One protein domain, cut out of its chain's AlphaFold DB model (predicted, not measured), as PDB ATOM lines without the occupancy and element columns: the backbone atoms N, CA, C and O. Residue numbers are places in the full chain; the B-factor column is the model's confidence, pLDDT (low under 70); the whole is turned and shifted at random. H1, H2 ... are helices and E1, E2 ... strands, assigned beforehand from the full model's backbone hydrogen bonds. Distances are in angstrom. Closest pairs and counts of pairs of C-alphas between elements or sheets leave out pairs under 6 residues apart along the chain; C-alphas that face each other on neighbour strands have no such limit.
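This is residues 5 to 223 of the 627 residues of an uncharacterized protein of Candidatus Marinamargulisbacteria bacterium SCGC AAA071-K20 (UniProt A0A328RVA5). A strongly twisted sheet of ten strands curls round the short helix H1, while the longer helix H2 lies along the long hairpin E13 and E14 of that sheet. The hairpin E1 and E2 packs on E10, and in a third, smaller hairpin, E11 and E12, the turn residues 147 to 152 stick out. The 219 printed residues hold, in order, E1 to E4, H1, E5 to E12, H2, E13 and E14: mostly strand. The large sheet is branched and its neighbour pairs are antiparallel. The whole is compact, with a radius of gyration of the C-alphas of 16.9 A and spans of 50 by 44 by 43 A.

E1, residues 5 to 11, begins at C-alpha 5 (159.071, 127.640, 137.659). E2 is residues 14 to 20, E3 24 to 27, and E4 32 to 45, 35.6 A long. H1 is residues 63 to 70, 10.5 A. E5 is residues 73 to 77, E6 85 to 92, E7 101 to 108, E8 111 to 114, E9 116 to 119 and E10 122 to 129, 21.7 A. E11 is residues 143 to 146 and E12 154 to 157. H2, residues 163 to 178, spans 23.6 A from C-alpha 163 (140.120, 131.733, 163.333). E13 is residues 190 to 201, 32.7 A; E14, residues 204 to 215, 33.7 A, ends at C-alpha 215 (158.436, 125.474, 154.971).

E4 bends by 63 degrees at residue 36; E3 and E5 lie on one side of it, E6 on the other, with N 25 and O 34 at 3.0 A, N 42 and O 76 at 2.7 A, and N 35 and O 91 at 2.8 A. E6, E7 and E8 form a meander, each strand the antiparallel neighbour of the one before, with N 88 and O 103 at 2.8 A and N 106 and O 113 at 2.8 A. E10 has E7 and E9 on one side and E14 on the other: N 104 and O 126, 2.8 A; N 117 and O 124, 2.9 A; N 127 and O 213, 2.8 A. E13 and E14 pair through N 197 and O 208, 2.8 A. H2 is on the sheet at a height of 8.9 A, over E13 and E14, at 12 degrees to E14 on the local plane; its closest C-alphas to E14 are Gln 163 and Ala 209, 5.2 A. Every O i to N i+4 pair is within hydrogen-bond range in H1, and 11 of 12 in H2. The closest C-alphas of E2 and E10 are Lys 14 and Glu 123, 5.3 A.

The C-alphas farthest apart, of Glu 182 and Glu 202, are 51.3 A apart. The printed part has no cut. Long links join E4 to H1, E10 to E11 and H2 to E13. Mean pLDDT of the printed part is 83.3; 40 residues are under 70, among them 56 to 63 and 140 to 158.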
ATOM      1  N   THR A   5     158.891 128.039 136.256       95.94
ATOM      2  CA  THR A   5     159.071 127.640 137.659       95.94
ATOM      3  C   THR A   5     157.950 126.689 138.065       95.94
ATOM      4  O   THR A   5     156.776 127.028 137.928       95.94
ATOM      5  N   ILE A   6     158.313 125.513 138.570       96.75
ATOM      6  CA  ILE A   6     157.368 124.485 139.033       96.75
ATOM      7  C   ILE A   6     157.377 124.282 140.541       96.75
ATOM      8  O   ILE A   6     156.513 123.590 141.061       96.75
ATOM      9  N   GLY A   7     158.326 124.891 141.245       96.88
ATOM     10  CA  GLY A   7     158.394 124.834 142.693       96.88
ATOM     11  C   GLY A   7     159.733 125.307 143.220       96.88
ATOM     12  O   GLY A   7     160.627 125.705 142.474       96.88
ATOM     13  N   TYR A   8     159.846 125.245 144.534       97.06
ATOM     14  CA  TYR A   8     161.031 125.581 145.304       97.06
ATOM     15  C   TYR A   8     161.310 124.480 146.322       97.06
ATOM     16  O   TYR A   8     160.370 123.918 146.893       97.06
ATOM     17  N   TYR A   9     162.583 124.200 146.572       94.81
ATOM     18  CA  TYR A   9     163.023 123.273 147.614       94.81
ATOM     19  C   TYR A   9     164.396 123.662 148.136       94.81
ATOM     20  O   TYR A   9     165.136 124.402 147.489       94.81
ATOM     21  N   ARG A  10     164.740 123.154 149.316       91.81
ATOM     22  CA  ARG A  10     166.050 123.399 149.902       91.81
ATOM     23  C   ARG A  10     167.089 122.395 149.413       91.81
ATOM     24  O   ARG A  10     166.960 121.200 149.658       91.81
ATOM     25  N   ASN A  11     168.181 122.905 148.858       90.19
ATOM     26  CA  ASN A  11     169.376 122.163 148.485       90.19
ATOM     27  C   ASN A  11     170.579 122.712 149.270       90.19
ATOM     28  O   ASN A  11     170.855 123.908 149.245       90.19
ATOM     29  N   LYS A  12     171.280 121.856 150.028       87.81
ATOM     30  CA  LYS A  12     172.466 122.236 150.835       87.81
ATOM     31  C   LYS A  12     172.276 123.510 151.686       87.81
ATOM     32  O   LYS A  12     173.163 124.354 151.770       87.81
ATOM     33  N   GLY A  13     171.110 123.649 152.318       87.31
ATOM     34  CA  GLY A  13     170.793 124.785 153.193       87.31
ATOM     35  C   GLY A  13     170.209 126.016 152.486       87.31
ATOM     36  O   GLY A  13     169.771 126.936 153.175       87.31
ATOM     37  N   LYS A  14     170.145 126.036 151.148       93.50
ATOM     38  CA  LYS A  14     169.649 127.163 150.342       93.50
ATOM     39  C   LYS A  14     168.403 126.803 149.547       93.50
ATOM     40  O   LYS A  14     168.275 125.672 149.090       93.50
ATOM     41  N   ILE A  15     167.474 127.743 149.407       94.94
ATOM     42  CA  ILE A  15     166.276 127.552 148.592       94.94
ATOM     43  C   ILE A  15     166.626 127.739 147.118       94.94
ATOM     44  O   ILE A  15     167.128 128.782 146.702       94.94
ATOM     45  N   GLU A  16     166.290 126.737 146.315       95.06
ATOM     46  CA  GLU A  16     166.466 126.742 144.870       95.06
ATOM     47  C   GLU A  16     165.112 126.599 144.173       95.06
ATOM     48  O   GLU A  16     164.230 125.853 144.607       95.06
ATOM     49  N   ALA A  17     164.950 127.338 143.076       95.69
ATOM     50  CA  ALA A  17     163.814 127.191 142.180       95.69
ATOM     51  C   ALA A  17     164.042 126.004 141.242       95.69
ATOM     52  O   ALA A  17     165.134 125.831 140.699       95.69
ATOM     53  N   GLN A  18     162.989 125.232 141.013       96.25
ATOM     54  CA  GLN A  18     162.965 124.151 140.043       96.25
ATOM     55  C   GLN A  18     162.151 124.539 138.822       96.25
ATOM     56  O   GLN A  18     161.136 125.236 138.919       96.25
ATOM     57  N   TYR A  19     162.611 124.075 137.664       96.12
ATOM     58  CA  TYR A  19     162.118 124.526 136.373       96.12
ATOM     59  C   TYR A  19     161.779 123.354 135.457       96.12
ATOM     60  O   TYR A  19     162.546 122.401 135.357       96.12
ATOM     61  N   SER A  20     160.677 123.473 134.722       96.31
ATOM     62  CA  SER A  20     160.211 122.472 133.758       96.31
ATOM     63  C   SER A  20     159.630 123.146 132.516       96.31
ATOM     64  O   SER A  20     159.333 124.341 132.523       96.31
ATOM     65  N   GLU A  21     159.469 122.403 131.426       95.38
ATOM     66  CA  GLU A  21     158.794 122.904 130.220       95.38
ATOM     67  C   GLU A  21     157.281 123.059 130.443       95.38
ATOM     68  O   GLU A  21     156.645 123.960 129.887       95.38
ATOM     69  N   SER A  22     156.717 122.232 131.329       94.81
ATOM     70  CA  SER A  22     155.322 122.292 131.757       94.81
ATOM     71  C   SER A  22     155.206 122.795 133.192       94.81
ATOM     72  O   SER A  22     155.970 122.390 134.065       94.81
ATOM     73  N   SER A  23     154.209 123.642 133.456       95.94
ATOM     74  CA  SER A  23     153.808 124.025 134.817       95.94
ATOM     75  C   SER A  23     152.796 123.057 135.436       95.94
ATOM     76  O   SER A  23     152.357 123.281 136.561       95.94
ATOM     77  N   GLN A  24     152.396 122.013 134.707       97.19
ATOM     78  CA  GLN A  24     151.405 121.040 135.151       97.19
ATOM     79  C   GLN A  24     152.057 119.794 135.739       97.19
ATOM     80  O   GLN A  24     153.134 119.387 135.305       97.19
ATOM     81  N   PHE A  25     151.381 119.196 136.711       96.56
ATOM     82  CA  PHE A  25     151.743 117.924 137.328       96.56
ATOM     83  C   PHE A  25     150.489 117.265 137.913       96.56
ATOM     84  O   PHE A  25     149.439 117.902 138.056       96.56
ATOM     85  N   TYR A  26     150.588 115.988 138.258       95.56
ATOM     86  CA  TYR A  26     149.504 115.206 138.833       95.56
ATOM     87  C   TYR A  26     149.756 114.928 140.314       95.56
ATOM     88  O   TYR A  26     150.846 114.519 140.706       95.56
ATOM     89  N   ASP A  27     148.744 115.144 141.149       92.50
ATOM     90  CA  ASP A  27     148.753 114.739 142.552       92.50
ATOM     91  C   ASP A  27     148.095 113.360 142.675       92.50
ATOM     92  O   ASP A  27     146.880 113.221 142.493       92.50
ATOM     93  N   GLU A  28     148.893 112.339 142.982       86.81
ATOM     94  CA  GLU A  28     148.447 110.947 143.082       86.81
ATOM     95  C   GLU A  28     147.473 110.706 144.244       86.81
ATOM     96  O   GLU A  28     146.580 109.864 144.131       86.81
ATOM     97  N   ASP A  29     147.597 111.468 145.336       84.56
ATOM     98  CA  ASP A  29     146.717 111.359 146.506       84.56
ATOM     99  C   ASP A  29     145.346 111.962 146.204       84.56
ATOM    100  O   ASP A  29     144.306 111.363 146.485       84.56
ATOM    101  N   LYS A  30     145.339 113.148 145.583       81.81
ATOM    102  CA  LYS A  30     144.097 113.848 145.222       81.81
ATOM    103  C   LYS A  30     143.469 113.342 143.934       81.81
ATOM    104  O   LYS A  30     142.294 113.618 143.701       81.81
ATOM    105  N   LYS A  31     144.222 112.592 143.129       84.38
ATOM    106  CA  LYS A  31     143.855 112.127 141.789       84.38
ATOM    107  C   LYS A  31     143.442 113.268 140.860       84.38
ATOM    108  O   LYS A  31     142.422 113.194 140.172       84.38
ATOM    109  N   LYS A  32     144.204 114.364 140.891       89.44
ATOM    110  CA  LYS A  32     143.896 115.598 140.157       89.44
ATOM    111  C   LYS A  32     145.142 116.220 139.552       89.44
ATOM    112  O   LYS A  32     146.241 116.078 140.076       89.44
ATOM    113  N   THR A  33     144.943 116.941 138.451       93.69
ATOM    114  CA  THR A  33     146.001 117.728 137.807       93.69
ATOM    115  C   THR A  33     146.032 119.135 138.390       93.69
ATOM    116  O   THR A  33     144.990 119.786 138.517       93.69
ATOM    117  N   TYR A  34     147.236 119.598 138.707       96.00
ATOM    118  CA  TYR A  34     147.506 120.925 139.236       96.00
ATOM    119  C   TYR A  34     148.410 121.714 138.295       96.00
ATOM    120  O   TYR A  34     149.207 121.144 137.553       96.00
ATOM    121  N   THR A  35     148.303 123.040 138.363       97.31
ATOM    122  CA  THR A  35     149.161 123.988 137.654       97.31
ATOM    123  C   THR A  35     149.894 124.888 138.649       97.31
ATOM    124  O   THR A  35     149.271 125.597 139.441       97.31
ATOM    125  N   ALA A  36     151.225 124.893 138.589       97.38
ATOM    126  CA  ALA A  36     152.084 125.847 139.282       97.38
ATOM    127  C   ALA A  36     151.886 127.263 138.718       97.38
ATOM    128  O   ALA A  36     152.103 127.494 137.526       97.38
ATOM    129  N   THR A  37     151.460 128.201 139.567       96.38
ATOM    130  CA  THR A  37     151.032 129.545 139.149       96.38
ATOM    131  C   THR A  37     151.504 130.613 140.132       96.38
ATOM    132  O   THR A  37     151.435 130.420 141.343       96.38
ATOM    133  N   PHE A  38     151.937 131.763 139.614       97.25
ATOM    134  CA  PHE A  38     152.131 132.977 140.406       97.25
ATOM    135  C   PHE A  38     150.832 133.779 140.421       97.25
ATOM    136  O   PHE A  38     150.384 134.245 139.376       97.25
ATOM    137  N   VAL A  39     150.232 133.931 141.597       97.00
ATOM    138  CA  VAL A  39     148.986 134.677 141.794       97.00
ATOM    139  C   VAL A  39     149.331 136.046 142.388       97.00
ATOM    140  O   VAL A  39     150.013 136.079 143.418       97.00
ATOM    141  N   PRO A  40     148.917 137.165 141.769       97.38
ATOM    142  CA  PRO A  40     149.163 138.499 142.309       97.38
ATOM    143  C   PRO A  40     148.578 138.672 143.710       97.38
ATOM    144  O   PRO A  40     147.518 138.126 144.013       97.38
ATOM    145  N   LEU A  41     149.248 139.458 144.554       96.81
ATOM    146  CA  LEU A  41     148.716 139.891 145.842       96.81
ATOM    147  C   LEU A  41     148.429 141.395 145.845       96.81
ATOM    148  O   LEU A  41     149.229 142.215 145.387       96.81
ATOM    149  N   GLU A  42     147.310 141.752 146.452       95.44
ATOM    150  CA  GLU A  42     147.026 143.051 147.030       95.44
ATOM    151  C   GLU A  42     147.471 143.064 148.500       95.44
ATOM    152  O   GLU A  42     147.218 142.130 149.266       95.44
ATOM    153  N   LEU A  43     148.178 144.128 148.879       94.06
ATOM    154  CA  LEU A  43     148.633 144.351 150.245       94.06
ATOM    155  C   LEU A  43     147.657 145.301 150.929       94.06
ATOM    156  O   LEU A  43     147.655 146.498 150.639       94.06
ATOM    157  N   ILE A  44     146.834 144.769 151.827       91.50
ATOM    158  CA  ILE A  44     145.812 145.548 152.527       91.50
ATOM    159  C   ILE A  44     146.332 145.884 153.916       91.50
ATOM    160  O   ILE A  44     146.697 144.992 154.676       91.50
ATOM    161  N   GLN A  45     146.370 147.164 154.263       88.12
ATOM    162  CA  GLN A  45     146.686 147.565 155.627       88.12
ATOM    163  C   GLN A  45     145.457 147.352 156.507       88.12
ATOM    164  O   GLN A  45     144.435 148.005 156.310       88.12
ATOM    165  N   ASP A  46     145.563 146.453 157.483       83.38
ATOM    166  CA  ASP A  46     144.497 146.278 158.457       83.38
ATOM    167  C   ASP A  46     144.477 147.458 159.438       83.38
ATOM    168  O   ASP A  46     145.470 147.760 160.106       83.38
ATOM    169  N   THR A  47     143.335 148.144 159.501       78.25
ATOM    170  CA  THR A  47     143.105 149.306 160.366       78.25
ATOM    171  C   THR A  47     142.583 148.932 161.753       78.25
ATOM    172  O   THR A  47     142.369 149.822 162.576       78.25
ATOM    173  N   THR A  48     142.348 147.646 162.030       75.75
ATOM    174  CA  THR A  48     141.943 147.179 163.362       75.75
ATOM    175  C   THR A  48     143.060 147.358 164.400       75.75
ATOM    176  O   THR A  48     144.245 147.527 164.086       75.75
ATOM    177  N   SER A  49     142.688 147.336 165.685       66.44
ATOM    178  CA  SER A  49     143.652 147.392 166.792       66.44
ATOM    179  C   SER A  49     144.608 146.203 166.809       66.44
ATOM    180  O   SER A  49     145.713 146.323 167.338       66.44
ATOM    181  N   ASP A  50     144.214 145.084 166.212       79.38
ATOM    182  CA  ASP A  50     144.837 143.795 166.460       79.38
ATOM    183  C   ASP A  50     146.171 143.678 165.716       79.38
ATOM    184  O   ASP A  50     146.272 143.876 164.502       79.38
ATOM    185  N   GLU A  51     147.229 143.375 166.461       84.62
ATOM    186  CA  GLU A  51     148.558 143.121 165.912       84.62
ATOM    187  C   GLU A  51     148.658 141.695 165.354       84.62
ATOM    188  O   GLU A  51     147.884 140.801 165.710       84.62
ATOM    189  N   TRP A  52     149.657 141.453 164.504       88.00
ATOM    190  CA  TRP A  52     150.055 140.083 164.189       88.00
ATOM    191  C   TRP A  52     150.518 139.368 165.463       88.00
ATOM    192  O   TRP A  52     151.356 139.869 166.215       88.00
ATOM    193  N   SER A  53     150.011 138.161 165.681       85.62
ATOM    194  CA  SER A  53     150.443 137.300 166.776       85.62
ATOM    195  C   SER A  53     151.628 136.449 166.329       85.62
ATOM    196  O   SER A  53     151.471 135.516 165.539       85.62
ATOM    197  N   PHE A  54     152.822 136.758 166.833       83.88
ATOM    198  CA  PHE A  54     154.063 136.068 166.473       83.88
ATOM    199  C   PHE A  54     154.315 134.822 167.334       83.88
ATOM    200  O   PHE A  54     153.960 134.755 168.513       83.88
ATOM    201  N   SER A  55     154.965 133.813 166.757       75.69
ATOM    202  CA  SER A  55     155.556 132.715 167.527       75.69
ATOM    203  C   SER A  55     156.953 133.076 168.030       75.69
ATOM    204  O   SER A  55     157.708 133.726 167.312       75.69
ATOM    205  N   GLU A  56     157.321 132.608 169.226       63.94
ATOM    206  CA  GLU A  56     158.671 132.730 169.792       63.94
ATOM    207  C   GLU A  56     159.691 131.914 168.965       63.94
ATOM    208  O   GLU A  56     160.075 130.797 169.306       63.94
ATOM    209  N   SER A  57     160.122 132.440 167.824       53.38
ATOM    210  CA  SER A  57     161.332 131.996 167.132       53.38
ATOM    211  C   SER A  57     162.097 133.201 166.582       53.38
ATOM    212  O   SER A  57     161.489 134.221 166.261       53.38
ATOM    213  N   PRO A  58     163.439 133.137 166.576       44.25
ATOM    214  CA  PRO A  58     164.270 134.303 166.834       44.25
ATOM    215  C   PRO A  58     164.679 135.068 165.567       44.25
ATOM    216  O   PRO A  58     165.080 134.479 164.572       44.25
ATOM    217  N   SER A  59     164.665 136.399 165.682       43.28
ATOM    218  CA  SER A  59     165.650 137.377 165.170       43.28
ATOM    219  C   SER A  59     166.082 137.415 163.694       43.28
ATOM    220  O   SER A  59     166.851 138.315 163.362       43.28
ATOM    221  N   SER A  60     165.599 136.561 162.794       47.12
ATOM    222  CA  SER A  60     165.614 136.855 161.356       47.12
ATOM    223  C   SER A  60     164.169 137.003 160.919       47.12
ATOM    224  O   SER A  60     163.472 136.034 160.673       47.12
ATOM    225  N   ASN A  61     163.683 138.234 160.918       51.44
ATOM    226  CA  ASN A  61     162.750 138.582 159.870       51.44
ATOM    227  C   ASN A  61     163.641 139.294 158.862       51.44
ATOM    228  O   ASN A  61     164.303 140.274 159.230       51.44
ATOM    229  N   SER A  62     163.698 138.805 157.630       59.47
ATOM    230  CA  SER A  62     164.093 139.633 156.497       59.47
ATOM    231  C   SER A  62     163.444 141.011 156.677       59.47
ATOM    232  O   SER A  62     162.271 141.107 157.057       59.47
ATOM    233  N   THR A  63     164.220 142.085 156.502       63.28
ATOM    234  CA  THR A  63     163.751 143.465 156.729       63.28
ATOM    235  C   THR A  63     162.404 143.707 156.046       63.28
ATOM    236  O   THR A  63     161.486 144.232 156.665       63.28
ATOM    237  N   ASP A  64     162.244 143.172 154.833       76.06
ATOM    238  CA  ASP A  64     161.022 143.258 154.036       76.06
ATOM    239  C   ASP A  64     159.796 142.616 154.713       76.06
ATOM    240  O   ASP A  64     158.753 143.262 154.810       76.06
ATOM    241  N   LEU A  65     159.876 141.364 155.190       83.88
ATOM    242  CA  LEU A  65     158.726 140.712 155.832       83.88
ATOM    243  C   LEU A  65     158.414 141.356 157.184       83.88
ATOM    244  O   LEU A  65     157.247 141.575 157.508       83.88
ATOM    245  N   LYS A  66     159.449 141.712 157.956       79.56
ATOM    246  CA  LYS A  66     159.281 142.394 159.245       79.56
ATOM    247  C   LYS A  66     158.484 143.682 159.090       79.56
ATOM    248  O   LYS A  66     157.545 143.919 159.845       79.56
ATOM    249  N   ASP A  67     158.857 144.492 158.107       83.81
ATOM    250  CA  ASP A  67     158.251 145.795 157.876       83.81
ATOM    251  C   ASP A  67     156.792 145.667 157.433       83.81
ATOM    252  O   ASP A  67     155.948 146.448 157.874       83.81
ATOM    253  N   LEU A  68     156.470 144.666 156.609       88.56
ATOM    254  CA  LEU A  68     155.093 144.393 156.197       88.56
ATOM    255  C   LEU A  68     154.214 143.967 157.378       88.56
ATOM    256  O   LEU A  68     153.110 144.495 157.539       88.56
ATOM    257  N   LEU A  69     154.705 143.061 158.227       88.06
ATOM    258  CA  LEU A  69     153.950 142.584 159.387       88.06
ATOM    259  C   LEU A  69     153.797 143.672 160.459       88.06
ATOM    260  O   LEU A  69     152.704 143.836 160.992       88.06
ATOM    261  N   ASN A  70     154.832 144.486 160.699       84.44
ATOM    262  CA  ASN A  70     154.760 145.650 161.596       84.44
ATOM    263  C   ASN A  70     153.757 146.711 161.115       84.44
ATOM    264  O   ASN A  70     153.188 147.441 161.919       84.44
ATOM    265  N   LYS A  71     153.534 146.809 159.799       86.75
ATOM    266  CA  LYS A  71     152.506 147.674 159.200       86.75
ATOM    267  C   LYS A  71     151.110 147.047 159.205       86.75
ATOM    268  O   LYS A  71     150.211 147.615 158.597       86.75
ATOM    269  N   LYS A  72     150.921 145.889 159.851       87.69
ATOM    270  CA  LYS A  72     149.653 145.138 159.866       87.69
ATOM    271  C   LYS A  72     149.154 144.782 158.466       87.69
ATOM    272  O   LYS A  72     147.955 144.770 158.205       87.69
ATOM    273  N   THR A  73     150.075 144.496 157.550       91.38
ATOM    274  CA  THR A  73     149.717 144.156 156.171       91.38
ATOM    275  C   THR A  73     149.084 142.768 156.115       91.38
ATOM    276  O   THR A  73     149.652 141.812 156.643       91.38
ATOM    277  N   LEU A  74     147.935 142.662 155.455       92.75
ATOM    278  CA  LEU A  74     147.285 141.429 155.025       92.75
ATOM    279  C   LEU A  74     147.654 141.141 153.567       92.75
ATOM    280  O   LEU A  74     147.768 142.055 152.748       92.75
ATOM    281  N   PHE A  75     147.812 139.861 153.243       94.56
ATOM    282  CA  PHE A  75     148.220 139.406 151.915       94.56
ATOM    283  C   PHE A  75     147.031 138.762 151.210       94.56
ATOM    284  O   PHE A  75     146.732 137.592 151.456       94.56
ATOM    285  N   ILE A  76     146.334 139.510 150.358       94.12
ATOM    286  CA  ILE A  76     145.104 139.041 149.712       94.12
ATOM    287  C   ILE A  76     145.353 138.861 148.222       94.12
ATOM    288  O   ILE A  76     145.832 139.764 147.556       94.12
ATOM    289  N   SER A  77     145.052 137.687 147.680       95.31
ATOM    290  CA  SER A  77     145.124 137.423 146.241       95.31
ATOM    291  C   SER A  77     144.315 138.441 145.440       95.31
ATOM    292  O   SER A  77     143.276 138.918 145.888       95.31
ATOM    293  N   SER A  78     144.781 138.759 144.239       94.19
ATOM    294  CA  SER A  78     144.132 139.705 143.340       94.19
ATOM    295  C   SER A  78     144.123 139.159 141.918       94.19
ATOM    296  O   SER A  78     145.053 138.473 141.498       94.19
ATOM    297  N   GLU A  79     143.082 139.503 141.162       92.38
ATOM    298  CA  GLU A  79     142.973 139.181 139.733       92.38
ATOM    299  C   GLU A  79     144.044 139.892 138.891       92.38
ATOM    300  O   GLU A  79     144.372 139.462 137.787       92.38
ATOM    301  N   THR A  80     144.585 141.006 139.395       93.12
ATOM    302  CA  THR A  80     145.533 141.863 138.673       93.12
ATOM    303  C   THR A  80     146.725 142.231 139.549       93.12
ATOM    304  O   THR A  80     146.667 142.167 140.773       93.12
ATOM    305  N   GLU A  81     147.835 142.629 138.927       94.50
ATOM    306  CA  GLU A  81     149.017 143.107 139.649       94.50
ATOM    307  C   GLU A  81     148.698 144.419 140.392       94.50
ATOM    308  O   GLU A  81     148.566 145.480 139.783       94.50
ATOM    309  N   LYS A  82     148.550 144.334 141.722       93.44
ATOM    310  CA  LYS A  82     148.342 145.480 142.633       93.44
ATOM    311  C   LYS A  82     149.574 145.818 143.470       93.44
ATOM    312  O   LYS A  82     149.657 146.899 144.045       93.44
ATOM    313  N   SER A  83     150.525 144.894 143.557       94.19
ATOM    314  CA  SER A  83     151.763 145.039 144.318       94.19
ATOM    315  C   SER A  83     152.873 144.197 143.668       94.19
ATOM    316  O   SER A  83     152.569 143.317 142.862       94.19
ATOM    317  N   PRO A  84     154.157 144.403 144.020       94.94
ATOM    318  CA  PRO A  84     155.235 143.534 143.549       94.94
ATOM    319  C   PRO A  84     155.225 142.148 144.221       94.94
ATOM    320  O   PRO A  84     156.122 141.343 143.964       94.94
ATOM    321  N   TYR A  85     154.269 141.867 145.110       96.38
ATOM    322  CA  TYR A  85     154.159 140.601 145.822       96.38
ATOM    323  C   TYR A  85     153.145 139.679 145.155       96.38
ATOM    324  O   TYR A  85     152.100 140.099 144.662       96.38
ATOM    325  N   TYR A  86     153.481 138.397 145.161       97.62
ATOM    326  CA  TYR A  86     152.685 137.313 144.612       97.62
ATOM    327  C   TYR A  86     152.744 136.130 145.575       97.62
ATOM    328  O   TYR A  86     153.618 136.051 146.442       97.62
ATOM    329  N   VAL A  87     151.861 135.164 145.374       97.19
ATOM    330  CA  VAL A  87     151.971 133.836 145.971       97.19
ATOM    331  C   VAL A  87     152.138 132.796 144.881       97.19
ATOM    332  O   VAL A  87     151.371 132.739 143.921       97.19
ATOM    333  N   PHE A  88     153.162 131.964 145.024       98.00
ATOM    334  CA  PHE A  88     153.340 130.779 144.207       98.00
ATOM    335  C   PHE A  88     152.429 129.669 144.741       98.00
ATOM    336  O   PHE A  88     152.639 129.163 145.847       98.00
ATOM    337  N   MET A  89     151.400 129.331 143.968       96.44
ATOM    338  CA  MET A  89     150.353 128.377 144.320       96.44
ATOM    339  C   MET A  89     150.334 127.182 143.370       96.44
ATOM    340  O   MET A  89     150.613 127.299 142.176       96.44
ATOM    341  N   TYR A  90     149.878 126.046 143.892       95.88
ATOM    342  CA  TYR A  90     149.423 124.930 143.075       95.88
ATOM    343  C   TYR A  90     147.912 125.008 142.908       95.88
ATOM    344  O   TYR A  90     147.150 124.934 143.875       95.88
ATOM    345  N   VAL A  91     147.484 125.201 141.665       94.00
ATOM    346  CA  VAL A  91     146.096 125.485 141.307       94.00
ATOM    347  C   VAL A  91     145.454 124.246 140.722       94.00
ATOM    348  O   VAL A  91     145.958 123.694 139.751       94.00
ATOM    349  N   GLN A  92     144.349 123.806 141.310       90.38
ATOM    350  CA  GLN A  92     143.584 122.675 140.797       90.38
ATOM    351  C   GLN A  92     142.837 123.102 139.524       90.38
ATOM    352  O   GLN A  92     142.045 124.043 139.574       90.38
ATOM    353  N   ASN A  93     143.064 122.430 138.392       88.44
ATOM    354  CA  ASN A  93     142.567 122.904 137.089       88.44
ATOM    355  C   ASN A  93     141.030 122.980 136.994       88.44
ATOM    356  O   ASN A  93     140.499 123.874 136.346       88.44
ATOM    357  N   ASP A  94     140.319 122.048 137.631       85.62
ATOM    358  CA  ASP A  94     138.852 121.952 137.642       85.62
ATOM    359  C   ASP A  94     138.190 122.769 138.765       85.62
ATOM    360  O   ASP A  94     136.966 122.878 138.789       85.62
ATOM    361  N   ALA A  95     138.962 123.328 139.707       84.44
ATOM    362  CA  ALA A  95     138.416 124.161 140.781       84.44
ATOM    363  C   ALA A  95     139.458 125.151 141.347       84.44
ATOM    364  O   ALA A  95     139.919 124.967 142.481       84.44
ATOM    365  N   PRO A  96     139.841 126.202 140.596       87.31
ATOM    366  CA  PRO A  96     140.902 127.124 141.004       87.31
ATOM    367  C   PRO A  96     140.618 127.811 142.345       87.31
ATOM    368  O   PRO A  96     141.499 127.846 143.206       87.31
ATOM    369  N   SER A  97     139.373 128.236 142.583       84.25
ATOM    370  CA  SER A  97     138.903 128.790 143.865       84.25
ATOM    371  C   SER A  97     139.196 127.936 145.111       84.25
ATOM    372  O   SER A  97     139.170 128.446 146.232       84.25
ATOM    373  N   MET A  98     139.505 126.642 144.963       78.00
ATOM    374  CA  MET A  98     139.759 125.736 146.090       78.00
ATOM    375  C   MET A  98     141.165 125.869 146.691       78.00
ATOM    376  O   MET A  98     141.367 125.413 147.826       78.00
ATOM    377  N   SER A  99     142.109 126.474 145.966       83.75
ATOM    378  CA  SER A  99     143.459 126.768 146.455       83.75
ATOM    379  C   SER A  99     143.427 127.962 147.413       83.75
ATOM    380  O   SER A  99     142.758 128.953 147.148       83.75
ATOM    381  N   ARG A 100     144.121 127.848 148.554       82.50
ATOM    382  CA  ARG A 100     144.021 128.806 149.680       82.50
ATOM    383  C   ARG A 100     145.353 129.196 150.322       82.50
ATOM    384  O   ARG A 100     145.384 129.744 151.424       82.50
ATOM    385  N   GLY A 101     146.462 128.808 149.704       89.62
ATOM    386  CA  GLY A 101     147.784 129.047 150.255       89.62
ATOM    387  C   GLY A 101     148.884 128.849 149.229       89.62
ATOM    388  O   GLY A 101     148.700 128.152 148.230       89.62
ATOM    389  N   GLY A 102     150.017 129.484 149.491       95.00
ATOM    390  CA  GLY A 102     151.173 129.470 148.611       95.00
ATOM    391  C   GLY A 102     152.381 130.134 149.250       95.00
ATOM    392  O   GLY A 102     152.295 130.736 150.321       95.00
ATOM    393  N   VAL A 103     153.519 130.020 148.578       97.31
ATOM    394  CA  VAL A 103     154.770 130.647 149.012       97.31
ATOM    395  C   VAL A 103     154.786 132.104 148.584       97.31
ATOM    396  O   VAL A 103     154.549 132.401 147.417       97.31
ATOM    397  N   LEU A 104     155.089 133.009 149.510       96.81
ATOM    398  CA  LEU A 104     155.241 134.429 149.237       96.81
ATOM    399  C   LEU A 104     156.471 134.656 148.353       96.81
ATOM    400  O   LEU A 104     157.587 134.254 148.689       96.81
ATOM    401  N   VAL A 105     156.273 135.325 147.223       96.38
ATOM    402  CA  VAL A 105     157.342 135.688 146.293       96.38
ATOM    403  C   VAL A 105     157.260 137.175 145.964       96.38
ATOM    404  O   VAL A 105     156.182 137.770 145.943       96.38
ATOM    405  N   LYS A 106     158.409 137.784 145.683       94.75
ATOM    406  CA  LYS A 106     158.523 139.170 145.234       94.75
ATOM    407  C   LYS A 106     159.033 139.191 143.805       94.75
ATOM    408  O   LYS A 106     160.030 138.547 143.473       94.75
ATOM    409  N   LYS A 107     158.343 139.944 142.962       94.94
ATOM    410  CA  LYS A 107     158.770 140.236 141.604       94.94
ATOM    411  C   LYS A 107     159.821 141.346 141.660       94.94
ATOM    412  O   LYS A 107     159.544 142.458 142.106       94.94
ATOM    413  N   VAL A 108     161.048 141.024 141.261       92.25
ATOM    414  CA  VAL A 108     162.165 141.972 141.148       92.25
ATOM    415  C   VAL A 108     162.612 141.965 139.693       92.25
ATOM    416  O   VAL A 108     163.152 140.967 139.211       92.25
ATOM    417  N   ALA A 109     162.343 143.066 138.987       88.31
ATOM    418  CA  ALA A 109     162.323 143.079 137.524       88.31
ATOM    419  C   ALA A 109     161.409 141.950 136.992       88.31
ATOM    420  O   ALA A 109     160.324 141.740 137.524       88.31
ATOM    421  N   GLU A 110     161.845 141.184 135.994       87.12
ATOM    422  CA  GLU A 110     161.068 140.078 135.406       87.12
ATOM    423  C   GLU A 110     161.300 138.720 136.099       87.12
ATOM    424  O   GLU A 110     161.077 137.663 135.508       87.12
ATOM    425  N   LYS A 111     161.797 138.710 137.346       91.06
ATOM    426  CA  LYS A 111     162.080 137.477 138.101       91.06
ATOM    427  C   LYS A 111     161.256 137.395 139.379       91.06
ATOM    428  O   LYS A 111     161.197 138.349 140.150       91.06
ATOM    429  N   PHE A 112     160.693 136.216 139.636       94.00
ATOM    430  CA  PHE A 112     159.994 135.893 140.880       94.00
ATOM    431  C   PHE A 112     160.958 135.250 141.876       94.00
ATOM    432  O   PHE A 112     161.425 134.128 141.666       94.00
ATOM    433  N   ILE A 113     161.258 135.971 142.955       94.12
ATOM    434  CA  ILE A 113     162.190 135.545 144.000       94.12
ATOM    435  C   ILE A 113     161.378 135.172 145.246       94.12
ATOM    436  O   ILE A 113     160.607 136.009 145.722       94.12
ATOM    437  N   PRO A 114     161.505 133.944 145.782       94.88
ATOM    438  CA  PRO A 114     160.797 133.566 146.997       94.88
ATOM    439  C   PRO A 114     161.317 134.360 148.192       94.88
ATOM    440  O   PRO A 114     162.520 134.586 148.321       94.88
ATOM    441  N   LEU A 115     160.409 134.766 149.078       94.19
ATOM    442  CA  LEU A 115     160.800 135.282 150.382       94.19
ATOM    443  C   LEU A 115     161.230 134.108 151.258       94.19
ATOM    444  O   LEU A 115     160.531 133.094 151.354       94.19
ATOM    445  N   THR A 116     162.389 134.263 151.892       92.69
ATOM    446  CA  THR A 116     162.995 133.220 152.712       92.69
ATOM    447  C   THR A 116     163.468 133.755 154.050       92.69
ATOM    448  O   THR A 116     164.006 134.858 154.115       92.69
ATOM    449  N   GLU A 117     163.377 132.924 155.082       89.12
ATOM    450  CA  GLU A 117     163.986 133.171 156.391       89.12
ATOM    451  C   GLU A 117     165.089 132.153 156.667       89.12
ATOM    452  O   GLU A 117     164.963 130.981 156.312       89.12
ATOM    453  N   THR A 118     166.183 132.590 157.294       87.44
ATOM    454  CA  THR A 118     167.317 131.708 157.602       87.44
ATOM    455  C   THR A 118     167.323 131.355 159.078       87.44
ATOM    456  O   THR A 118     167.557 132.206 159.930       87.44
ATOM    457  N   ILE A 119     167.153 130.071 159.383       82.38
ATOM    458  CA  ILE A 119     167.221 129.551 160.749       82.38
ATOM    459  C   ILE A 119     168.262 128.442 160.797       82.38
ATOM    460  O   ILE A 119     168.187 127.488 160.025       82.38
ATOM    461  N   GLU A 120     169.237 128.562 161.704       79.62
ATOM    462  CA  GLU A 120     170.288 127.549 161.905       79.62
ATOM    463  C   GLU A 120     170.999 127.192 160.581       79.62
ATOM    464  O   GLU A 120     171.172 126.021 160.247       79.62
ATOM    465  N   ASN A 121     171.371 128.213 159.795       83.38
ATOM    466  CA  ASN A 121     171.993 128.102 158.463       83.38
ATOM    467  C   ASN A 121     171.144 127.406 157.385       83.38
ATOM    468  O   ASN A 121     171.668 127.029 156.338       83.38
ATOM    469  N   ASN A 122     169.841 127.254 157.613       87.00
ATOM    470  CA  ASN A 122     168.912 126.698 156.643       87.00
ATOM    471  C   ASN A 122     167.889 127.753 156.230       87.00
ATOM    472  O   ASN A 122     167.198 128.312 157.079       87.00
ATOM    473  N   GLU A 123     167.765 127.988 154.928       91.56
ATOM    474  CA  GLU A 123     166.690 128.809 154.380       91.56
ATOM    475  C   GLU A 123     165.363 128.048 154.390       91.56
ATOM    476  O   GLU A 123     165.289 126.856 154.078       91.56
ATOM    477  N   TYR A 124     164.304 128.759 154.747       93.25
ATOM    478  CA  TYR A 124     162.926 128.305 154.696       93.25
ATOM    479  C   TYR A 124     162.117 129.273 153.853       93.25
ATOM    480  O   TYR A 124     162.320 130.479 153.928       93.25
ATOM    481  N   LEU A 125     161.171 128.744 153.091       95.88
ATOM    482  CA  LEU A 125     160.195 129.514 152.333       95.88
ATOM    483  C   LEU A 125     159.147 130.093 153.279       95.88
ATOM    484  O   LEU A 125     158.658 129.388 154.163       95.88
ATOM    485  N   VAL A 126     158.759 131.343 153.048       95.31
ATOM    486  CA  VAL A 126     157.625 131.970 153.733       95.31
ATOM    487  C   VAL A 126     156.341 131.533 153.030       95.31
ATOM    488  O   VAL A 126     156.073 131.949 151.906       95.31
ATOM    489  N   GLU A 127     155.547 130.677 153.667       96.19
ATOM    490  CA  GLU A 127     154.256 130.214 153.152       96.19
ATOM    491  C   GLU A 127     153.102 130.910 153.876       96.19
ATOM    492  O   GLU A 127     153.099 131.015 155.104       96.19
ATOM    493  N   ILE A 128     152.102 131.348 153.107       95.12
ATOM    494  CA  ILE A 128     150.885 131.988 153.605       95.12
ATOM    495  C   ILE A 128     149.693 131.067 153.357       95.12
ATOM    496  O   ILE A 128     149.437 130.658 152.222       95.12
ATOM    497  N   LYS A 129     148.919 130.792 154.406       93.12
ATOM    498  CA  LYS A 129     147.584 130.183 154.345       93.12
ATOM    499  C   LYS A 129     146.510 131.240 154.589       93.12
ATOM    500  O   LYS A 129     146.697 132.109 155.435       93.12
ATOM    501  N   GLY A 130     145.375 131.121 153.903       91.19
ATOM    502  CA  GLY A 130     144.253 132.060 154.024       91.19
ATOM    503  C   GLY A 130     144.443 133.348 153.217       91.19
ATOM    504  O   GLY A 130     143.888 134.384 153.569       91.19
ATOM    505  N   CYS A 131     145.243 133.308 152.146       93.19
ATOM    506  CA  CYS A 131     145.510 134.464 151.281       93.19
ATOM    507  C   CYS A 131     144.503 134.639 150.133       93.19
ATOM    508  O   CYS A 131     144.727 135.452 149.244       93.19
ATOM    509  N   GLY A 132     143.392 133.907 150.130       91.12
ATOM    510  CA  GLY A 132     142.458 133.877 149.010       91.12
ATOM    511  C   GLY A 132     142.848 132.826 147.974       91.12
ATOM    512  O   GLY A 132     143.505 131.837 148.304       91.12
ATOM    513  N   CYS A 133     142.417 133.011 146.731       92.31
ATOM    514  CA  CYS A 133     142.551 132.011 145.676       92.31
ATOM    515  C   CYS A 133     143.064 132.609 144.347       92.31
ATOM    516  O   CYS A 133     143.131 133.825 144.193       92.31
ATOM    517  N   PRO A 134     143.413 131.777 143.353       92.50
ATOM    518  CA  PRO A 134     143.903 132.220 142.043       92.50
ATOM    519  C   PRO A 134     142.941 133.113 141.255       92.50
ATOM    520  O   PRO A 134     143.378 133.834 140.367       92.50
ATOM    521  N   GLU A 135     141.646 133.062 141.570       90.81
ATOM    522  CA  GLU A 135     140.611 133.912 140.970       90.81
ATOM    523  C   GLU A 135     140.534 135.300 141.638       90.81
ATOM    524  O   GLU A 135     139.714 136.112 141.238       90.81
ATOM    525  N   GLY A 136     141.376 135.586 142.638       89.31
ATOM    526  CA  GLY A 136     141.394 136.849 143.373       89.31
ATOM    527  C   GLY A 136     140.457 136.862 144.583       89.31
ATOM    528  O   GLY A 136     139.324 136.390 144.544       89.31
ATOM    529  N   GLY A 137     140.946 137.411 145.694       89.50
ATOM    530  CA  GLY A 137     140.243 137.502 146.965       89.50
ATOM    531  C   GLY A 137     139.599 136.181 147.393       89.50
ATOM    532  O   GLY A 137     140.217 135.114 147.385       89.50
ATOM    533  N   PHE A 138     138.329 136.276 147.777       86.94
ATOM    534  CA  PHE A 138     137.526 135.169 148.299       86.94
ATOM    535  C   PHE A 138     136.212 135.110 147.515       86.94
ATOM    536  O   PHE A 138     135.174 135.505 148.046       86.94
ATOM    537  N   PRO A 139     136.224 134.699 146.235       71.81
ATOM    538  CA  PRO A 139     135.126 134.931 145.293       71.81
ATOM    539  C   PRO A 139     133.844 134.242 145.758       71.81
ATOM    540  O   PRO A 139     132.779 134.855 145.796       71.81
ATOM    541  N   ASN A 140     133.979 133.024 146.282       68.38
ATOM    542  CA  ASN A 140     132.910 132.286 146.928       68.38
ATOM    543  C   ASN A 140     133.239 132.116 148.406       68.38
ATOM    544  O   ASN A 140     134.230 131.479 148.746       68.38
ATOM    545  N   VAL A 141     132.396 132.652 149.285       64.56
ATOM    546  CA  VAL A 141     132.525 132.452 150.728       64.56
ATOM    547  C   VAL A 141     131.422 131.494 151.153       64.56
ATOM    548  O   VAL A 141     130.295 131.888 151.428       64.56
ATOM    549  N   HIS A 142     131.732 130.205 151.120       59.41
ATOM    550  CA  HIS A 142     130.845 129.167 151.622       59.41
ATOM    551  C   HIS A 142     131.613 128.281 152.582       59.41
ATOM    552  O   HIS A 142     132.789 127.975 152.376       59.41
ATOM    553  N   PHE A 143     130.908 127.843 153.611       54.62
ATOM    554  CA  PHE A 143     131.379 126.791 154.476       54.62
ATOM    555  C   PHE A 143     131.289 125.466 153.733       54.62
ATOM    556  O   PHE A 143     130.199 124.986 153.423       54.62
ATOM    557  N   ARG A 144     132.436 124.869 153.421       51.59
ATOM    558  CA  ARG A 144     132.484 123.511 152.880       51.59
ATOM    559  C   ARG A 144     132.880 122.536 153.967       51.59
ATOM    560  O   ARG A 144     133.760 122.840 154.759       51.59
ATOM    561  N   VAL A 145     132.274 121.361 153.927       42.91
ATOM    562  CA  VAL A 145     132.654 120.173 154.691       42.91
ATOM    563  C   VAL A 145     133.745 119.449 153.908       42.91
ATOM    564  O   VAL A 145     133.500 119.010 152.784       42.91
ATOM    565  N   GLN A 146     134.949 119.321 154.461       45.72
ATOM    566  CA  GLN A 146     135.971 118.465 153.855       45.72
ATOM    567  C   GLN A 146     135.872 117.032 154.390       45.72
ATOM    568  O   GLN A 146     136.054 116.800 155.581       45.72
ATOM    569  N   ALA A 147     135.647 116.072 153.488       33.72
ATOM    570  CA  ALA A 147     135.795 114.650 153.776       33.72
ATOM    571  C   ALA A 147     137.286 114.269 153.869       33.72
ATOM    572  O   ALA A 147     138.103 114.760 153.087       33.72
ATOM    573  N   GLY A 148     137.632 113.379 154.802       36.47
ATOM    574  CA  GLY A 148     138.999 112.862 154.974       36.47
ATOM    575  C   GLY A 148     139.741 113.361 156.216       36.47
ATOM    576  O   GLY A 148     140.913 113.036 156.369       36.47
ATOM    577  N   THR A 149     139.076 114.104 157.099       39.44
ATOM    578  CA  THR A 149     139.578 114.405 158.447       39.44
ATOM    579  C   THR A 149     138.917 113.482 159.470       39.44
ATOM    580  O   THR A 149     137.828 112.950 159.232       39.44
ATOM    581  N   ALA A 150     139.548 113.312 160.631       39.28
ATOM    582  CA  ALA A 150     139.026 112.495 161.730       39.28
ATOM    583  C   ALA A 150     137.624 112.913 162.220       39.28
ATOM    584  O   ALA A 150     136.868 112.077 162.699       39.28
ATOM    585  N   THR A 151     137.270 114.195 162.106       37.59
ATOM    586  CA  THR A 151     135.963 114.737 162.520       37.59
ATOM    587  C   THR A 151     134.927 114.723 161.399       37.59
ATOM    588  O   THR A 151     133.798 115.145 161.614       37.59
ATOM    589  N   GLY A 152     135.291 114.282 160.189       40.12
ATOM    590  CA  GLY A 152     134.396 114.161 159.034       40.12
ATOM    591  C   GLY A 152     133.851 115.478 158.469       40.12
ATOM    592  O   GLY A 152     133.289 115.467 157.374       40.12
ATOM    593  N   TYR A 153     134.013 116.600 159.178       37.50
ATOM    594  CA  TYR A 153     133.366 117.865 158.855       37.50
ATOM    595  C   TYR A 153     134.186 119.071 159.341       37.50
ATOM    596  O   TYR A 153     133.829 119.714 160.322       37.50
ATOM    597  N   HIS A 154     135.275 119.436 158.647       43.94
ATOM    598  CA  HIS A 154     135.843 120.784 158.833       43.94
ATOM    599  C   HIS A 154     135.046 121.766 158.008       43.94
ATOM    600  O   HIS A 154     134.954 121.593 156.796       43.94
ATOM    601  N   LEU A 155     134.542 122.796 158.676       44.25
ATOM    602  CA  LEU A 155     133.972 123.985 158.079       44.25
ATOM    603  C   LEU A 155     135.122 124.826 157.504       44.25
ATOM    604  O   LEU A 155     135.815 125.532 158.232       44.25
ATOM    605  N   ARG A 156     135.391 124.707 156.203       61.28
ATOM    606  CA  ARG A 156     136.429 125.503 155.528       61.28
ATOM    607  C   ARG A 156     135.799 126.633 154.733       61.28
ATOM    608  O   ARG A 156     134.780 126.431 154.080       61.28
ATOM    609  N   ILE A 157     136.444 127.791 154.774       66.50
ATOM    610  CA  ILE A 157     136.105 128.951 153.954       66.50
ATOM    611  C   ILE A 157     136.916 128.847 152.660       66.50
ATOM    612  O   ILE A 157     138.133 128.661 152.697       66.50
ATOM    613  N   THR A 158     136.262 128.911 151.506       69.81
ATOM    614  CA  THR A 158     136.944 128.843 150.202       69.81
ATOM    615  C   THR A 158     137.892 130.042 150.031       69.81
ATOM    616  O   THR A 158     137.516 131.182 150.286       69.81
ATOM    617  N   GLY A 159     139.162 129.767 149.710       73.69
ATOM    618  CA  GLY A 159     140.261 130.749 149.734       73.69
ATOM    619  C   GLY A 159     140.733 131.193 151.134       73.69
ATOM    620  O   GLY A 159     141.825 131.742 151.262       73.69
ATOM    621  N   GLY A 160     139.964 130.926 152.196       78.69
ATOM    622  CA  GLY A 160     140.210 131.411 153.557       78.69
ATOM    623  C   GLY A 160     140.601 130.340 154.579       78.69
ATOM    624  O   GLY A 160     140.655 129.133 154.308       78.69
ATOM    625  N   LEU A 161     140.875 130.808 155.794       85.12
ATOM    626  CA  LEU A 161     141.083 129.995 156.990       85.12
ATOM    627  C   LEU A 161     140.199 130.564 158.106       85.12
ATOM    628  O   LEU A 161     140.064 131.780 158.205       85.12
ATOM    629  N   SER A 162     139.571 129.703 158.906       84.06
ATOM    630  CA  SER A 162     138.836 130.145 160.096       84.06
ATOM    631  C   SER A 162     139.811 130.549 161.201       84.06
ATOM    632  O   SER A 162     140.947 130.068 161.230       84.06
ATOM    633  N   GLN A 163     139.355 131.386 162.134       86.06
ATOM    634  CA  GLN A 163     140.120 131.733 163.333       86.06
ATOM    635  C   GLN A 163     140.577 130.479 164.095       86.06
ATOM    636  O   GLN A 163     141.778 130.277 164.257       86.06
ATOM    637  N   ASP A 164     139.643 129.587 164.441       83.19
ATOM    638  CA  ASP A 164     139.948 128.336 165.152       83.19
ATOM    639  C   ASP A 164     141.003 127.488 164.420       83.19
ATOM    640  O   ASP A 164     141.888 126.899 165.040       83.19
ATOM    641  N   GLY A 165     140.937 127.433 163.084       84.50
ATOM    642  CA  GLY A 165     141.897 126.680 162.275       84.50
ATOM    643  C   GLY A 165     143.291 127.313 162.263       84.50
ATOM    644  O   GLY A 165     144.297 126.602 162.243       84.50
ATOM    645  N   ALA A 166     143.368 128.645 162.289       89.00
ATOM    646  CA  ALA A 166     144.628 129.376 162.361       89.00
ATOM    647  C   ALA A 166     145.307 129.234 163.728       89.00
ATOM    648  O   ALA A 166     146.506 128.951 163.789       89.00
ATOM    649  N   GLU A 167     144.536 129.390 164.805       88.31
ATOM    650  CA  GLU A 167     145.007 129.207 166.178       88.31
ATOM    651  C   GLU A 167     145.526 127.777 166.376       88.31
ATOM    652  O   GLU A 167     146.678 127.591 166.775       88.31
ATOM    653  N   ALA A 168     144.743 126.770 165.968       88.06
ATOM    654  CA  ALA A 168     145.134 125.366 166.061       88.06
ATOM    655  C   ALA A 168     146.426 125.053 165.286       88.06
ATOM    656  O   ALA A 168     147.307 124.371 165.810       88.06
ATOM    657  N   GLU A 169     146.585 125.554 164.054       90.56
ATOM    658  CA  GLU A 169     147.808 125.350 163.263       90.56
ATOM    659  C   GLU A 169     149.046 125.915 163.982       90.56
ATOM    660  O   GLU A 169     150.063 125.226 164.083       90.56
ATOM    661  N   ILE A 170     148.974 127.146 164.504       90.94
ATOM    662  CA  ILE A 170     150.108 127.792 165.182       90.94
ATOM    663  C   ILE A 170     150.438 127.110 166.509       90.94
ATOM    664  O   ILE A 170     151.615 126.867 166.789       90.94
ATOM    665  N   GLU A 171     149.435 126.810 167.332       89.19
ATOM    666  CA  GLU A 171     149.636 126.135 168.616       89.19
ATOM    667  C   GLU A 171     150.249 124.748 168.422       89.19
ATOM    668  O   GLU A 171     151.270 124.429 169.036       89.19
ATOM    669  N   ASN A 172     149.706 123.955 167.496       89.06
ATOM    670  CA  ASN A 172     150.209 122.612 167.233       89.06
ATOM    671  C   ASN A 172     151.621 122.628 166.634       89.06
ATOM    672  O   ASN A 172     152.432 121.770 166.988       89.06
ATOM    673  N   LEU A 173     151.949 123.611 165.785       90.12
ATOM    674  CA  LEU A 173     153.318 123.813 165.311       90.12
ATOM    675  C   LEU A 173     154.267 124.137 166.470       90.12
ATOM    676  O   LEU A 173     155.309 123.493 166.576       90.12
ATOM    677  N   LYS A 174     153.910 125.074 167.362       86.94
ATOM    678  CA  LYS A 174     154.730 125.434 168.538       86.94
ATOM    679  C   LYS A 174     154.994 124.224 169.439       86.94
ATOM    680  O   LYS A 174     156.136 124.003 169.841       86.94
ATOM    681  N   LEU A 175     153.965 123.423 169.714       85.31
ATOM    682  CA  LEU A 175     154.092 122.184 170.489       85.31
ATOM    683  C   LEU A 175     155.013 121.176 169.793       85.31
ATOM    684  O   LEU A 175     155.904 120.613 170.424       85.31
ATOM    685  N   SER A 176     154.886 121.018 168.473       85.06
ATOM    686  CA  SER A 176     155.698 120.049 167.730       85.06
ATOM    687  C   SER A 176     157.193 120.380 167.749       85.06
ATOM    688  O   SER A 176     158.035 119.483 167.647       85.06
ATOM    689  N   GLN A 177     157.539 121.659 167.939       79.88
ATOM    690  CA  GLN A 177     158.923 122.100 168.041       79.88
ATOM    691  C   GLN A 177     159.595 121.631 169.334       79.88
ATOM    692  O   GLN A 177     160.792 121.354 169.295       79.88
ATOM    693  N   THR A 178     158.881 121.529 170.465       69.50
ATOM    694  CA  THR A 178     159.502 121.183 171.760       69.50
ATOM    695  C   THR A 178     160.085 119.775 171.738       69.50
ATOM    696  O   THR A 178     161.266 119.609 172.042       69.50
ATOM    697  N   GLY A 179     159.330 118.797 171.226       61.88
ATOM    698  CA  GLY A 179     159.782 117.406 171.081       61.88
ATOM    699  C   GLY A 179     160.933 117.194 170.100       61.88
ATOM    700  O   GLY A 179     161.549 116.133 170.082       61.88
ATOM    701  N   ARG A 180     161.241 118.198 169.273       72.00
ATOM    702  CA  ARG A 180     162.284 118.128 168.241       72.00
ATOM    703  C   ARG A 180     163.554 118.888 168.624       72.00
ATOM    704  O   ARG A 180     164.564 118.725 167.947       72.00
ATOM    705  N   LYS A 181     163.553 119.660 169.723       61.44
ATOM    706  CA  LYS A 181     164.726 120.427 170.200       61.44
ATOM    707  C   LYS A 181     165.922 119.542 170.568       61.44
ATOM    708  O   LYS A 181     167.064 119.980 170.435       61.44
ATOM    709  N   GLU A 182     165.683 118.299 170.981       59.12
ATOM    710  CA  GLU A 182     166.748 117.320 171.251       59.12
ATOM    711  C   GLU A 182     167.410 116.794 169.961       59.12
ATOM    712  O   GLU A 182     168.551 116.332 169.981       59.12
ATOM    713  N   HIS A 183     166.747 116.957 168.813       66.88
ATOM    714  CA  HIS A 183     167.222 116.552 167.494       66.88
ATOM    715  C   HIS A 183     167.702 117.782 166.703       66.88
ATOM    716  O   HIS A 183     167.084 118.196 165.726       66.88
ATOM    717  N   LYS A 184     168.829 118.378 167.120       52.19
ATOM    718  CA  LYS A 184     169.380 119.647 166.582       52.19
ATOM    719  C   LYS A 184     169.621 119.701 165.060       52.19
ATOM    720  O   LYS A 184     169.848 120.778 164.527       52.19
ATOM    721  N   SER A 185     169.594 118.571 164.354       59.62
ATOM    722  CA  SER A 185     169.730 118.483 162.892       59.62
ATOM    723  C   SER A 185     168.391 118.390 162.147       59.62
ATOM    724  O   SER A 185     168.374 118.175 160.935       59.62
ATOM    725  N   PHE A 186     167.262 118.508 162.849       70.06
ATOM    726  CA  PHE A 186     165.960 118.187 162.287       70.06
ATOM    727  C   PHE A 186     165.299 119.372 161.577       70.06
ATOM    728  O   PHE A 186     165.058 120.439 162.144       70.06
ATOM    729  N   ILE A 187     164.938 119.148 160.320       82.06
ATOM    730  CA  ILE A 187     164.178 120.086 159.497       82.06
ATOM    731  C   ILE A 187     162.689 119.871 159.749       82.06
ATOM    732  O   ILE A 187     162.228 118.739 159.741       82.06
ATOM    733  N   GLN A 188     161.921 120.947 159.901       87.00
ATOM    734  CA  GLN A 188     160.468 120.884 160.087       87.00
ATOM    735  C   GLN A 188     159.783 122.142 159.555       87.00
ATOM    736  O   GLN A 188     160.446 123.157 159.331       87.00
ATOM    737  N   VAL A 189     158.460 122.091 159.411       91.69
ATOM    738  CA  VAL A 189     157.643 123.300 159.258       91.69
ATOM    739  C   VAL A 189     157.672 124.085 160.573       91.69
ATOM    740  O   VAL A 189     157.627 123.489 161.649       91.69
ATOM    741  N   ARG A 190     157.789 125.415 160.516       89.81
ATOM    742  CA  ARG A 190     157.833 126.270 161.718       89.81
ATOM    743  C   ARG A 190     156.722 127.323 161.682       89.81
ATOM    744  O   ARG A 190     156.451 127.850 160.606       89.81
ATOM    745  N   PRO A 191     156.091 127.656 162.820       91.00
ATOM    746  CA  PRO A 191     155.176 128.784 162.872       91.00
ATOM    747  C   PRO A 191     155.975 130.089 162.735       91.00
ATOM    748  O   PRO A 191     157.151 130.131 163.107       91.00
ATOM    749  N   LEU A 192     155.348 131.136 162.194       89.31
ATOM    750  CA  LEU A 192     155.902 132.492 162.223       89.31
ATOM    751  C   LEU A 192     154.911 133.471 162.849       89.31
ATOM    752  O   LEU A 192     155.211 134.076 163.878       89.31
ATOM    753  N   ALA A 193     153.732 133.618 162.245       89.75
ATOM    754  CA  ALA A 193     152.724 134.560 162.711       89.75
ATOM    755  C   ALA A 193     151.316 134.161 162.259       89.75
ATOM    756  O   ALA A 193     151.156 133.455 161.264       89.75
ATOM    757  N   TYR A 194     150.294 134.648 162.955       92.12
ATOM    758  CA  TYR A 194     148.918 134.617 162.463       92.12
ATOM    759  C   TYR A 194     148.181 135.916 162.779       92.12
ATOM    760  O   TYR A 194     148.592 136.676 163.662       92.12
ATOM    761  N   LYS A 195     147.102 136.166 162.039       90.88
ATOM    762  CA  LYS A 195     146.229 137.323 162.230       90.88
ATOM    763  C   LYS A 195     144.805 136.998 161.804       90.88
ATOM    764  O   LYS A 195     144.607 136.353 160.777       90.88
ATOM    765  N   THR A 196     143.836 137.455 162.585       90.94
ATOM    766  CA  THR A 196     142.411 137.446 162.246       90.94
ATOM    767  C   THR A 196     142.023 138.756 161.566       90.94
ATOM    768  O   THR A 196     142.652 139.793 161.790       90.94
ATOM    769  N   PHE A 197     141.024 138.703 160.691       88.62
ATOM    770  CA  PHE A 197     140.492 139.853 159.963       88.62
ATOM    771  C   PHE A 197     139.055 139.572 159.511       88.62
ATOM    772  O   PHE A 197     138.652 138.415 159.398       88.62
ATOM    773  N   ILE A 198     138.286 140.622 159.236       84.81
ATOM    774  CA  ILE A 198     136.888 140.511 158.803       84.81
ATOM    775  C   ILE A 198     136.802 140.794 157.307       84.81
ATOM    776  O   ILE A 198     137.426 141.732 156.808       84.81
ATOM    777  N   ILE A 199     136.004 139.998 156.595       75.94
ATOM    778  CA  ILE A 199     135.584 140.321 155.231       75.94
ATOM    779  C   ILE A 199     134.113 140.695 155.236       75.94
ATOM    780  O   ILE A 199     133.257 139.851 155.504       75.94
ATOM    781  N   ASP A 200     133.838 141.936 154.848       70.62
ATOM    782  CA  ASP A 200     132.491 142.412 154.581       70.62
ATOM    783  C   ASP A 200     132.121 142.105 153.127       70.62
ATOM    784  O   ASP A 200     132.661 142.682 152.181       70.62
ATOM    785  N   LYS A 201     131.189 141.170 152.935       65.62
ATOM    786  CA  LYS A 201     130.467 141.012 151.666       65.62
ATOM    787  C   LYS A 201     129.057 141.543 151.831       65.62
ATOM    788  O   LYS A 201     128.529 141.499 152.936       65.62
ATOM    789  N   GLU A 202     128.442 141.981 150.729       53.62
ATOM    790  CA  GLU A 202     127.186 142.758 150.666       53.62
ATOM    791  C   GLU A 202     126.015 142.258 151.543       53.62
ATOM    792  O   GLU A 202     125.083 143.020 151.754       53.62
ATOM    793  N   ASN A 203     126.050 141.038 152.102       50.47
ATOM    794  CA  ASN A 203     125.054 140.521 153.050       50.47
ATOM    795  C   ASN A 203     125.615 139.649 154.204       50.47
ATOM    796  O   ASN A 203     124.846 138.955 154.871       50.47
ATOM    797  N   SER A 204     126.931 139.634 154.448       56.03
ATOM    798  CA  SER A 204     127.532 138.912 155.583       56.03
ATOM    799  C   SER A 204     128.953 139.394 155.869       56.03
ATOM    800  O   SER A 204     129.795 139.352 154.967       56.03
ATOM    801  N   SER A 205     129.238 139.750 157.121       69.25
ATOM    802  CA  SER A 205     130.606 139.803 157.633       69.25
ATOM    803  C   SER A 205     131.054 138.389 158.011       69.25
ATOM    804  O   SER A 205     130.273 137.608 158.564       69.25
ATOM    805  N   GLN A 206     132.288 138.021 157.670       74.50
ATOM    806  CA  GLN A 206     132.873 136.750 158.102       74.50
ATOM    807  C   GLN A 206     134.264 136.943 158.687       74.50
ATOM    808  O   GLN A 206     135.120 137.572 158.062       74.50
ATOM    809  N   ASP A 207     134.480 136.326 159.848       81.75
ATOM    810  CA  ASP A 207     135.784 136.240 160.491       81.75
ATOM    811  C   ASP A 207     136.670 135.250 159.730       81.75
ATOM    812  O   ASP A 207     136.339 134.072 159.541       81.75
ATOM    813  N   MET A 208     137.816 135.743 159.284       87.06
ATOM    814  CA  MET A 208     138.845 134.983 158.594       87.06
ATOM    815  C   MET A 208     140.177 135.127 159.318       87.06
ATOM    816  O   MET A 208     140.366 135.981 160.183       87.06
ATOM    817  N   ALA A 209     141.127 134.277 158.955       89.94
ATOM    818  CA  ALA A 209     142.475 134.332 159.474       89.94
ATOM    819  C   ALA A 209     143.519 134.040 158.393       89.94
ATOM    820  O   ALA A 209     143.259 133.340 157.411       89.94
ATOM    821  N   GLN A 210     144.718 134.586 158.589       92.19
ATOM    822  CA  GLN A 210     145.916 134.254 157.830       92.19
ATOM    823  C   GLN A 210     146.950 133.640 158.756       92.19
ATOM    824  O   GLN A 210     147.170 134.127 159.865       92.19
ATOM    825  N   VAL A 211     147.616 132.594 158.277       93.75
ATOM    826  CA  VAL A 211     148.767 131.988 158.953       93.75
ATOM    827  C   VAL A 211     149.978 132.118 158.053       93.75
ATOM    828  O   VAL A 211     149.927 131.741 156.882       93.75
ATOM    829  N   ILE A 212     151.076 132.595 158.625       93.75
ATOM    830  CA  ILE A 212     152.396 132.577 158.019       93.75
ATOM    831  C   ILE A 212     153.230 131.518 158.732       93.75
ATOM    832  O   ILE A 212     153.377 131.524 159.959       93.75
ATOM    833  N   ARG A 213     153.784 130.603 157.941       93.81
ATOM    834  CA  ARG A 213     154.656 129.525 158.405       93.81
ATOM    835  C   ARG A 213     155.865 129.384 157.490       93.81
ATOM    836  O   ARG A 213     155.873 129.859 156.360       93.81
ATOM    837  N   LEU A 214     156.895 128.734 158.002       93.19
ATOM    838  CA  LEU A 214     158.156 128.512 157.314       93.19
ATOM    839  C   LEU A 214     158.232 127.057 156.864       93.19
ATOM    840  O   LEU A 214     158.135 126.154 157.697       93.19
ATOM    841  N   VAL A 215     158.413 126.822 155.564       94.94
ATOM    842  CA  VAL A 215     158.436 125.474 154.971       94.94
ATOM    843  C   VAL A 215     159.747 125.205 154.225       94.94
ATOM    844  O   VAL A 215     160.315 126.118 153.629       94.94
ATOM    845  N   PRO A 216     160.276 123.966 154.237       94.19
ATOM    846  CA  PRO A 216     161.548 123.654 153.575       94.19
ATOM    847  C   PRO A 216     161.426 123.471 152.055       94.19
ATOM    848  O   PRO A 216     162.432 123.451 151.349       94.19
ATOM    849  N   SER A 217     160.209 123.269 151.556       96.25
ATOM    850  CA  SER A 217     159.929 122.958 150.160       96.25
ATOM    851  C   SER A 217     158.459 123.182 149.854       96.25
ATOM    852  O   SER A 217     157.618 123.218 150.751       96.25
ATOM    853  N   THR A 218     158.169 123.290 148.566       96.56
ATOM    854  CA  THR A 218     156.817 123.247 148.003       96.56
ATOM    855  C   THR A 218     156.458 121.864 147.459       96.56
ATOM    856  O   THR A 218     155.280 121.567 147.299       96.56
ATOM    857  N   PHE A 219     157.434 121.005 147.157       96.44
ATOM    858  CA  PHE A 219     157.157 119.692 146.576       96.44
ATOM    859  C   PHE A 219     156.608 118.728 147.618       96.44
ATOM    860  O   PHE A 219     157.135 118.630 148.728       96.44
ATOM    861  N   ARG A 220     155.555 118.006 147.237       94.56
ATOM    862  CA  ARG A 220     154.870 117.029 148.082       94.56
ATOM    863  C   ARG A 220     155.148 115.616 147.587       94.56
ATOM    864  O   ARG A 220     155.327 115.404 146.388       94.56
ATOM    865  N   TYR A 221     155.147 114.643 148.496       94.12
ATOM    866  CA  TYR A 221     155.391 113.242 148.143       94.12
ATOM    867  C   TYR A 221     154.380 112.714 147.110       94.12
ATOM    868  O   TYR A 221     154.731 111.835 146.340       94.12
ATOM    869  N   SER A 222     153.157 113.240 147.019       93.31
ATOM    870  CA  SER A 222     152.168 112.774 146.032       93.31
ATOM    871  C   SER A 222     152.342 113.323 144.610       93.31
ATOM    872  O   SER A 222     151.619 112.899 143.712       93.31
ATOM    873  N   PHE A 223     153.248 114.276 144.371       95.75
ATOM    874  CA  PHE A 223     153.366 114.909 143.053       95.75
ATOM    875  C   PHE A 223     154.090 114.012 142.046       95.75
ATOM    876  O   PHE A 223     155.127 113.439 142.378       95.75
TER     877      PHE A 223